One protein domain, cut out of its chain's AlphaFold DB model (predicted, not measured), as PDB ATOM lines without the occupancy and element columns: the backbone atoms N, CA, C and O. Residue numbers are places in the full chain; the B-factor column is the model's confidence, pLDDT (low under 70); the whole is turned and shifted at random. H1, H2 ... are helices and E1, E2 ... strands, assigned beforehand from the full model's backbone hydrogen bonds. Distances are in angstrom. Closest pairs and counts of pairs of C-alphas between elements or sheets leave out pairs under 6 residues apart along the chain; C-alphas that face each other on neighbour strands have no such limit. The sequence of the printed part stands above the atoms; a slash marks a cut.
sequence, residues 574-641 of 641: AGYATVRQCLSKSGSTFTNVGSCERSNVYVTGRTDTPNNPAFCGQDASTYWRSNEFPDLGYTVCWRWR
ATOM      1  N   ALA A 574     -15.133  35.369  67.987       94.19
ATOM      2  CA  ALA A 574     -15.950  36.200  68.873       94.19
ATOM      3  C   ALA A 574     -16.035  37.643  68.348       94.19
ATOM      4  O   ALA A 574     -17.079  38.281  68.483       94.19
ATOM      5  N   GLY A 575     -14.990  38.139  67.677       93.31
ATOM      6  CA  GLY A 575     -15.006  39.475  67.084       93.31
ATOM      7  C   GLY A 575     -16.056  39.648  65.989       93.31
ATOM      8  O   GLY A 575     -16.682  40.706  65.911       93.31
ATOM      9  N   TYR A 576     -16.358  38.587  65.240       93.00
ATOM     10  CA  TYR A 576     -17.418  38.560  64.226       93.00
ATOM     11  C   TYR A 576     -18.798  38.162  64.769       93.00
ATOM     12  O   TYR A 576     -19.791  38.261  64.047       93.00
ATOM     13  N   ALA A 577     -18.879  37.679  66.011       92.75
ATOM     14  CA  ALA A 577     -20.067  36.997  66.499       92.75
ATOM     15  C   ALA A 577     -21.236  37.933  66.841       92.75
ATOM     16  O   ALA A 577     -21.079  38.989  67.468       92.75
ATOM     17  N   THR A 578     -22.433  37.484  66.470       92.69
ATOM     18  CA  THR A 578     -23.720  38.153  66.685       92.69
ATOM     19  C   THR A 578     -24.506  37.530  67.845       92.69
ATOM     20  O   THR A 578     -24.246  36.408  68.280       92.69
ATOM     21  N   VAL A 579     -25.493  38.252  68.383       94.94
ATOM     22  CA  VAL A 579     -26.319  37.751  69.494       94.94
ATOM     23  C   VAL A 579     -27.158  36.548  69.041       94.94
ATOM     24  O   VAL A 579     -27.809  36.602  68.001       94.94
ATOM     25  N   ARG A 580     -27.184  35.482  69.857       92.81
ATOM     26  CA  ARG A 580     -27.711  34.128  69.564       92.81
ATOM     27  C   ARG A 580     -26.843  33.257  68.647       92.81
ATOM     28  O   ARG A 580     -27.222  32.113  68.403       92.81
ATOM     29  N   GLN A 581     -25.687  33.728  68.181       93.31
ATOM     30  CA  GLN A 581     -24.744  32.881  67.448       93.31
ATOM     31  C   GLN A 581     -24.118  31.832  68.376       93.31
ATOM     32  O   GLN A 581     -23.802  32.109  69.535       93.31
ATOM     33  N   CYS A 582     -23.943  30.615  67.868       96.00
ATOM     34  CA  CYS A 582     -23.261  29.533  68.568       96.00
ATOM     35  C   CYS A 582     -21.797  29.458  68.118       96.00
ATOM     36  O   CYS A 582     -21.524  29.617  66.932       96.00
ATOM     37  N   LEU A 583     -20.878  29.204  69.051       92.75
ATOM     38  CA  LEU A 583     -19.442  29.074  68.782       92.75
ATOM     39  C   LEU A 583     -18.875  27.851  69.521       92.75
ATOM     40  O   LEU A 583     -19.396  27.423  70.555       92.75
ATOM     41  N   SER A 584     -17.772  27.305  69.023       94.38
ATOM     42  CA  SER A 584     -16.928  26.380  69.777       94.38
ATOM     43  C   SER A 584     -15.844  27.170  70.502       94.38
ATOM     44  O   SER A 584     -15.104  27.922  69.875       94.38
ATOM     45  N   LYS A 585     -15.744  27.015  71.821       95.31
ATOM     46  CA  LYS A 585     -14.715  27.625  72.662       95.31
ATOM     47  C   LYS A 585     -13.694  26.574  73.086       95.31
ATOM     48  O   LYS A 585     -14.063  25.566  73.693       95.31
ATOM     49  N   SER A 586     -12.415  26.839  72.826       91.38
ATOM     50  CA  SER A 586     -11.282  26.000  73.234       91.38
ATOM     51  C   SER A 586     -10.179  26.870  73.833       91.38
ATOM     52  O   SER A 586      -9.705  27.812  73.202       91.38
ATOM     53  N   GLY A 587      -9.793  26.607  75.085       91.31
ATOM     54  CA  GLY A 587      -8.923  27.517  75.836       91.31
ATOM     55  C   GLY A 587      -9.542  28.919  75.936       91.31
ATOM     56  O   GLY A 587     -10.675  29.068  76.408       91.31
ATOM     57  N   SER A 588      -8.818  29.942  75.483       88.62
ATOM     58  CA  SER A 588      -9.319  31.316  75.323       88.62
ATOM     59  C   SER A 588     -10.092  31.553  74.021       88.62
ATOM     60  O   SER A 588     -10.905  32.469  73.988       88.62
ATOM     61  N   THR A 589      -9.846  30.745  72.988       89.25
ATOM     62  CA  THR A 589     -10.238  30.989  71.592       89.25
ATOM     63  C   THR A 589     -11.676  30.567  71.297       89.25
ATOM     64  O   THR A 589     -12.133  29.525  71.774       89.25
ATOM     65  N   PHE A 590     -12.364  31.349  70.468       93.81
ATOM     66  CA  PHE A 590     -13.706  31.085  69.946       93.81
ATOM     67  C   PHE A 590     -13.682  30.843  68.429       93.81
ATOM     68  O   PHE A 590     -13.071  31.599  67.683       93.81
ATOM     69  N   THR A 591     -14.390  29.817  67.959       88.31
ATOM     70  CA  THR A 591     -14.443  29.432  66.541       88.31
ATOM     71  C   THR A 591     -15.881  29.201  66.084       88.31
ATOM     72  O   THR A 591     -16.640  28.462  66.718       88.31
ATOM     73  N   ASN A 592     -16.267  29.796  64.959       86.19
ATOM     74  CA  ASN A 592     -17.569  29.625  64.331       86.19
ATOM     75  C   ASN A 592     -17.606  28.322  63.517       86.19
ATOM     76  O   ASN A 592     -17.366  28.301  62.317       86.19
ATOM     77  N   VAL A 593     -17.951  27.209  64.165       80.44
ATOM     78  CA  VAL A 593     -17.996  25.869  63.541       80.44
ATOM     79  C   VAL A 593     -19.255  25.608  62.687       80.44
ATOM     80  O   VAL A 593     -19.688  24.460  62.546       80.44
ATOM     81  N   GLY A 594     -19.888  26.668  62.171       76.00
ATOM     82  CA  GLY A 594     -21.038  26.641  61.253       76.00
ATOM     83  C   GLY A 594     -22.357  26.080  61.812       76.00
ATOM     84  O   GLY A 594     -23.383  26.131  61.140       76.00
ATOM     85  N   SER A 595     -22.370  25.528  63.030       81.75
ATOM     86  CA  SER A 595     -23.556  24.901  63.621       81.75
ATOM     87  C   SER A 595     -23.571  24.976  65.142       81.75
ATOM     88  O   SER A 595     -22.568  24.720  65.816       81.75
ATOM     89  N   CYS A 596     -24.760  25.215  65.699       84.88
ATOM     90  CA  CYS A 596     -25.007  25.059  67.127       84.88
ATOM     91  C   CYS A 596     -24.759  23.622  67.611       84.88
ATOM     92  O   CYS A 596     -24.259  23.443  68.711       84.88
ATOM     93  N   GLU A 597     -25.034  22.577  66.831       88.88
ATOM     94  CA  GLU A 597     -24.848  21.185  67.292       88.88
ATOM     95  C   GLU A 597     -23.378  20.831  67.579       88.88
ATOM     96  O   GLU A 597     -23.099  19.923  68.355       88.88
ATOM     97  N   ARG A 598     -22.436  21.580  66.990       82.75
ATOM     98  CA  ARG A 598     -20.981  21.422  67.168       82.75
ATOM     99  C   ARG A 598     -20.372  22.449  68.138       82.75
ATOM    100  O   ARG A 598     -19.164  22.446  68.348       82.75
ATOM    101  N   SER A 599     -21.198  23.328  68.705       91.50
ATOM    102  CA  SER A 599     -20.792  24.507  69.480       91.50
ATOM    103  C   SER A 599     -21.092  24.342  70.970       91.50
ATOM    104  O   SER A 599     -22.254  24.193  71.357       91.50
ATOM    105  N   ASN A 600     -20.063  24.426  71.813       95.50
ATOM    106  CA  ASN A 600     -20.188  24.310  73.271       95.50
ATOM    107  C   ASN A 600     -20.561  25.634  73.974       95.50
ATOM    108  O   ASN A 600     -20.882  25.602  75.160       95.50
ATOM    109  N   VAL A 601     -20.573  26.775  73.269       95.69
ATOM    110  CA  VAL A 601     -21.059  28.064  73.794       95.69
ATOM    111  C   VAL A 601     -22.074  28.733  72.860       95.69
ATOM    112  O   VAL A 601     -22.140  28.442  71.663       95.69
ATOM    113  N   TYR A 602     -22.876  29.651  73.404       96.19
ATOM    114  CA  TYR A 602     -23.662  30.619  72.629       96.19
ATOM    115  C   TYR A 602     -23.456  32.038  73.140       96.19
ATOM    116  O   TYR A 602     -23.278  32.252  74.340       96.19
ATOM    117  N   VAL A 603     -23.520  32.996  72.218       97.50
ATOM    118  CA  VAL A 603     -23.476  34.429  72.498       97.50
ATOM    119  C   VAL A 603     -24.840  34.894  72.997       97.50
ATOM    120  O   VAL A 603     -25.848  34.804  72.292       97.50
ATOM    121  N   THR A 604     -24.869  35.423  74.214       97.62
ATOM    122  CA  THR A 604     -26.062  35.976  74.868       97.62
ATOM    123  C   THR A 604     -26.172  37.490  74.716       97.62
ATOM    124  O   THR A 604     -27.278  38.022  74.775       97.62
ATOM    125  N   GLY A 605     -25.061  38.178  74.438       97.50
ATOM    126  CA  GLY A 605     -25.019  39.621  74.218       97.50
ATOM    127  C   GLY A 605     -23.721  40.071  73.547       97.50
ATOM    128  O   GLY A 605     -22.703  39.387  73.620       97.50
ATOM    129  N   ARG A 606     -23.757  41.240  72.905       96.69
ATOM    130  CA  ARG A 606     -22.589  41.941  72.357       96.69
ATOM    131  C   ARG A 606     -22.729  43.429  72.657       96.69
ATOM    132  O   ARG A 606     -23.824  43.972  72.535       96.69
ATOM    133  N   THR A 607     -21.626  44.071  73.009       95.44
ATOM    134  CA  THR A 607     -21.468  45.527  72.977       95.44
ATOM    135  C   THR A 607     -20.109  45.854  72.379       95.44
ATOM    136  O   THR A 607     -19.139  45.143  72.631       95.44
ATOM    137  N   ASP A 608     -20.017  46.941  71.626       92.75
ATOM    138  CA  ASP A 608     -18.753  47.397  71.037       92.75
ATOM    139  C   ASP A 608     -17.923  48.225  72.049       92.75
ATOM    140  O   ASP A 608     -16.829  48.693  71.762       92.75
ATOM    141  N   THR A 609     -18.396  48.335  73.303       94.25
ATOM    142  CA  THR A 609     -17.582  48.781  74.448       94.25
ATOM    143  C   THR A 609     -16.627  47.657  74.885       94.25
ATOM    144  O   THR A 609     -17.102  46.631  75.387       94.25
ATOM    145  N   PRO A 610     -15.293  47.805  74.775       93.50
ATOM    146  CA  PRO A 610     -14.357  46.753  75.170       93.50
ATOM    147  C   PRO A 610     -14.191  46.666  76.691       93.50
ATOM    148  O   PRO A 610     -14.251  47.678  77.386       93.50
ATOM    149  N   ASN A 611     -13.910  45.464  77.201       94.88
ATOM    150  CA  ASN A 611     -13.729  45.177  78.630       94.88
ATOM    151  C   ASN A 611     -14.905  45.648  79.516       94.88
ATOM    152  O   ASN A 611     -14.709  46.271  80.560       94.88
ATOM    153  N   ASN A 612     -16.138  45.344  79.101       95.94
ATOM    154  CA  ASN A 612     -17.363  45.652  79.839       95.94
ATOM    155  C   ASN A 612     -18.047  44.369  80.366       95.94
ATOM    156  O   ASN A 612     -19.112  43.992  79.877       95.94
ATOM    157  N   PRO A 613     -17.470  43.663  81.361       95.75
ATOM    158  CA  PRO A 613     -18.083  42.455  81.919       95.75
ATOM    159  C   PRO A 613     -19.405  42.746  82.649       95.75
ATOM    160  O   PRO A 613     -20.264  41.872  82.733       95.75
ATOM    161  N   ALA A 614     -19.612  43.978  83.136       96.81
ATOM    162  CA  ALA A 614     -20.850  44.382  83.806       96.81
ATOM    163  C   ALA A 614     -22.078  44.292  82.880       96.81
ATOM    164  O   ALA A 614     -23.152  43.895  83.330       96.81
ATOM    165  N   PHE A 615     -21.909  44.569  81.582       97.56
ATOM    166  CA  PHE A 615     -22.942  44.370  80.556       97.56
ATOM    167  C   PHE A 615     -23.385  42.898  80.418       97.56
ATOM    168  O   PHE A 615     -24.533  42.640  80.064       97.56
ATOM    169  N   CYS A 616     -22.524  41.932  80.762       97.25
ATOM    170  CA  CYS A 616     -22.856  40.504  80.736       97.25
ATOM    171  C   CYS A 616     -23.595  40.012  81.996       97.25
ATOM    172  O   CYS A 616     -24.209  38.945  81.973       97.25
ATOM    173  N   GLY A 617     -23.584  40.778  83.092       96.12
ATOM    174  CA  GLY A 617     -24.348  40.493  84.310       96.12
ATOM    175  C   GLY A 617     -23.901  39.235  85.066       96.12
ATOM    176  O   GLY A 617     -23.132  39.327  86.019       96.12
ATOM    177  N   GLN A 618     -24.440  38.071  84.695       95.94
ATOM    178  CA  GLN A 618     -24.079  36.748  85.241       95.94
ATOM    179  C   GLN A 618     -23.459  35.824  84.178       95.94
ATOM    180  O   GLN A 618     -23.099  34.684  84.471       95.94
ATOM    181  N   ASP A 619     -23.345  36.306  82.943       97.44
ATOM    182  CA  ASP A 619     -22.813  35.562  81.811       97.44
ATOM    183  C   ASP A 619     -21.302  35.771  81.716       97.44
ATOM    184  O   ASP A 619     -20.774  36.817  82.103       97.44
ATOM    185  N   ALA A 620     -20.587  34.783  81.185       97.56
ATOM    186  CA  ALA A 620     -19.153  34.912  81.004       97.56
ATOM    187  C   ALA A 620     -18.855  35.893  79.858       97.56
ATOM    188  O   ALA A 620     -19.566  35.939  78.858       97.56
ATOM    189  N   SER A 621     -17.791  36.681  79.992       97.31
ATOM    190  CA  SER A 621     -17.382  37.675  78.995       97.31
ATOM    191  C   SER A 621     -16.097  37.259  78.283       97.31
ATOM    192  O   SER A 621     -15.179  36.731  78.909       97.31
ATOM    193  N   THR A 622     -15.993  37.552  76.991       97.25
ATOM    194  CA  THR A 622     -14.713  37.724  76.289       97.25
ATOM    195  C   THR A 622     -14.667  39.135  75.707       97.25
ATOM    196  O   THR A 622     -15.717  39.708  75.417       97.25
ATOM    197  N   TYR A 623     -13.485  39.725  75.565       97.38
ATOM    198  CA  TYR A 623     -13.341  41.062  74.995       97.38
ATOM    199  C   TYR A 623     -12.043  41.183  74.202       97.38
ATOM    200  O   TYR A 623     -11.062  40.494  74.482       97.38
ATOM    201  N   TRP A 624     -12.025  42.114  73.254       96.62
ATOM    202  CA  TRP A 624     -10.802  42.561  72.597       96.62
ATOM    203  C   TRP A 624     -10.915  44.037  72.208       96.62
ATOM    204  O   TRP A 624     -12.011  44.585  72.102       96.62
ATOM    205  N   ARG A 625      -9.771  44.698  72.025       95.25
ATOM    206  CA  ARG A 625      -9.667  46.107  71.641       95.25
ATOM    207  C   ARG A 625      -8.485  46.293  70.693       95.25
ATOM    208  O   ARG A 625      -7.381  45.864  71.019       95.25
ATOM    209  N   SER A 626      -8.701  46.994  69.582       91.62
ATOM    210  CA  SER A 626      -7.607  47.554  68.784       91.62
ATOM    211  C   SER A 626      -7.057  48.815  69.458       91.62
ATOM    212  O   SER A 626      -7.817  49.602  70.028       91.62
ATOM    213  N   ASN A 627      -5.740  49.020  69.388       89.56
ATOM    214  CA  ASN A 627      -5.111  50.237  69.907       89.56
ATOM    215  C   ASN A 627      -5.448  51.454  69.030       89.56
ATOM    216  O   ASN A 627      -5.846  52.485  69.565       89.56
ATOM    217  N   GLU A 628      -5.351  51.299  67.705       91.19
ATOM    218  CA  GLU A 628      -5.627  52.358  66.717       91.19
ATOM    219  C   GLU A 628      -7.130  52.544  66.447       91.19
ATOM    220  O   GLU A 628      -7.591  53.658  66.215       91.19
ATOM    221  N   PHE A 629      -7.913  51.460  66.504       93.00
ATOM    222  CA  PHE A 629      -9.341  51.447  66.151       93.00
ATOM    223  C   PHE A 629     -10.200  50.993  67.347       93.00
ATOM    224  O   PHE A 629     -10.814  49.924  67.296       93.00
ATOM    225  N   PRO A 630     -10.211  51.746  68.465       90.69
ATOM    226  CA  PRO A 630     -10.835  51.308  69.715       90.69
ATOM    227  C   PRO A 630     -12.336  51.024  69.577       90.69
ATOM    228  O   PRO A 630     -12.829  50.112  70.240       90.69
ATOM    229  N   ASP A 631     -13.016  51.743  68.683       90.25
ATOM    230  CA  ASP A 631     -14.459  51.646  68.418       90.25
ATOM    231  C   ASP A 631     -14.857  50.367  67.657       90.25
ATOM    232  O   ASP A 631     -16.036  50.038  67.571       90.25
ATOM    233  N   LEU A 632     -13.875  49.625  67.124       93.69
ATOM    234  CA  LEU A 632     -14.051  48.282  66.552       93.69
ATOM    235  C   LEU A 632     -13.673  47.168  67.543       93.69
ATOM    236  O   LEU A 632     -13.647  45.990  67.189       93.69
ATOM    237  N   GLY A 633     -13.357  47.520  68.793       94.88
ATOM    238  CA  GLY A 633     -13.286  46.552  69.880       94.88
ATOM    239  C   GLY A 633     -14.672  46.025  70.274       94.88
ATOM    240  O   GLY A 633     -15.702  46.446  69.759       94.88
ATOM    241  N   TYR A 634     -14.703  45.057  71.187       96.19
ATOM    242  CA  TYR A 634     -15.947  44.420  71.618       96.19
ATOM    243  C   TYR A 634     -15.846  43.835  73.021       96.19
ATOM    244  O   TYR A 634     -14.770  43.439  73.469       96.19
ATOM    245  N   THR A 635     -17.000  43.691  73.670       98.06
ATOM    246  CA  THR A 635     -17.257  42.682  74.699       98.06
ATOM    247  C   THR A 635     -18.397  41.780  74.231       98.06
ATOM    248  O   THR A 635     -19.490  42.244  73.902       98.06
ATOM    249  N   VAL A 636     -18.145  40.475  74.217       98.06
ATOM    250  CA  VAL A 636     -19.100  39.421  73.867       98.06
ATOM    251  C   VAL A 636     -19.425  38.617  75.119       98.06
ATOM    252  O   VAL A 636     -18.540  38.054  75.765       98.06
ATOM    253  N   CYS A 637     -20.710  38.566  75.451       98.38
ATOM    254  CA  CYS A 637     -21.263  37.784  76.547       98.38
ATOM    255  C   CYS A 637     -21.678  36.412  76.032       98.38
ATOM    256  O   CYS A 637     -22.290  36.304  74.967       98.38
ATOM    257  N   TRP A 638     -21.350  35.364  76.776       97.94
ATOM    258  CA  TRP A 638     -21.565  33.988  76.365       97.94
ATOM    259  C   TRP A 638     -21.856  33.067  77.553       97.94
ATOM    260  O   TRP A 638     -21.506  33.336  78.706       97.94
ATOM    261  N   ARG A 639     -22.487  31.933  77.254       97.31
ATOM    262  CA  ARG A 639     -22.714  30.830  78.194       97.31
ATOM    263  C   ARG A 639     -22.319  29.505  77.560       97.31
ATOM    264  O   ARG A 639     -22.416  29.353  76.341       97.31
ATOM    265  N   TRP A 640     -21.927  28.546  78.396       95.75
ATOM    266  CA  TRP A 640     -21.873  27.130  78.022       95.75
ATOM    267  C   TRP A 640     -23.271  26.604  77.642       95.75
ATOM    268  O   TRP A 640     -24.283  27.225  77.981       95.75
ATOM    269  N   ARG A 641     -23.313  25.480  76.923       87.06
ATOM    270  CA  ARG A 641     -24.524  24.850  76.374       87.06
ATOM    271  C   ARG A 641     -24.688  23.403  76.814       87.06
ATOM    272  O   ARG A 641     -23.646  22.758  77.054       87.06
TER     273      ARG A 641
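Overview. This is residues 574 to 641 of the 641 residues of the protein "Serine/threonine protein kinase" of Kitasatospora gansuensis (UniProt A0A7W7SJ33). A strongly twisted five-stranded sheet curls like part of a barrel, with short helix H1 over one face. The printed part has 68 residues, under half in named elements, mostly strand, in the order E1 E2 E3 H1 E4 E5. The antiparallel sheet runs E2 E1 E3 E5 E4. It is compact, radius of gyration of the C-alphas 11.5 A, spanning 36 by 24 by 20 A.

Along the chain. E1 is residues 582 to 586, from C-alpha 582 at (-23.261, 29.533, 68.568); E2 589 to 591; E3 601 to 607, 17.5 A; H1 613 to 616; E4 620 to 624; E5 634 to 640, 19.4 A, ending at C-alpha 640 at (-21.873, 27.130, 78.022).

Arrangement. Within hydrogen-bond range are N 584 and O 591 in hairpin E1 and E2, 2.8 A; N 583 and O 601 between E1 and E3, 3.0 A; N 604 and O 637 between E3 and E5, 2.8 A; N 622 and O 636 in hairpin E4 and E5, 2.9 A. E3, H1, E4 form a split strand-helix-strand unit, E5 between its strands, with a right-handed crossover. H1, too short for an O i to N i+4 pair, is on the sheet at a height of 7.4 A; its closest C-alphas to E5 are Cys 616 and Cys 637, 5.2 A.

Size, cuts and confidence. The farthest C-alphas, Glu 597 and Glu 628, are 36.6 A apart. The printed part has no cut and no long link; no printed residue is under 70.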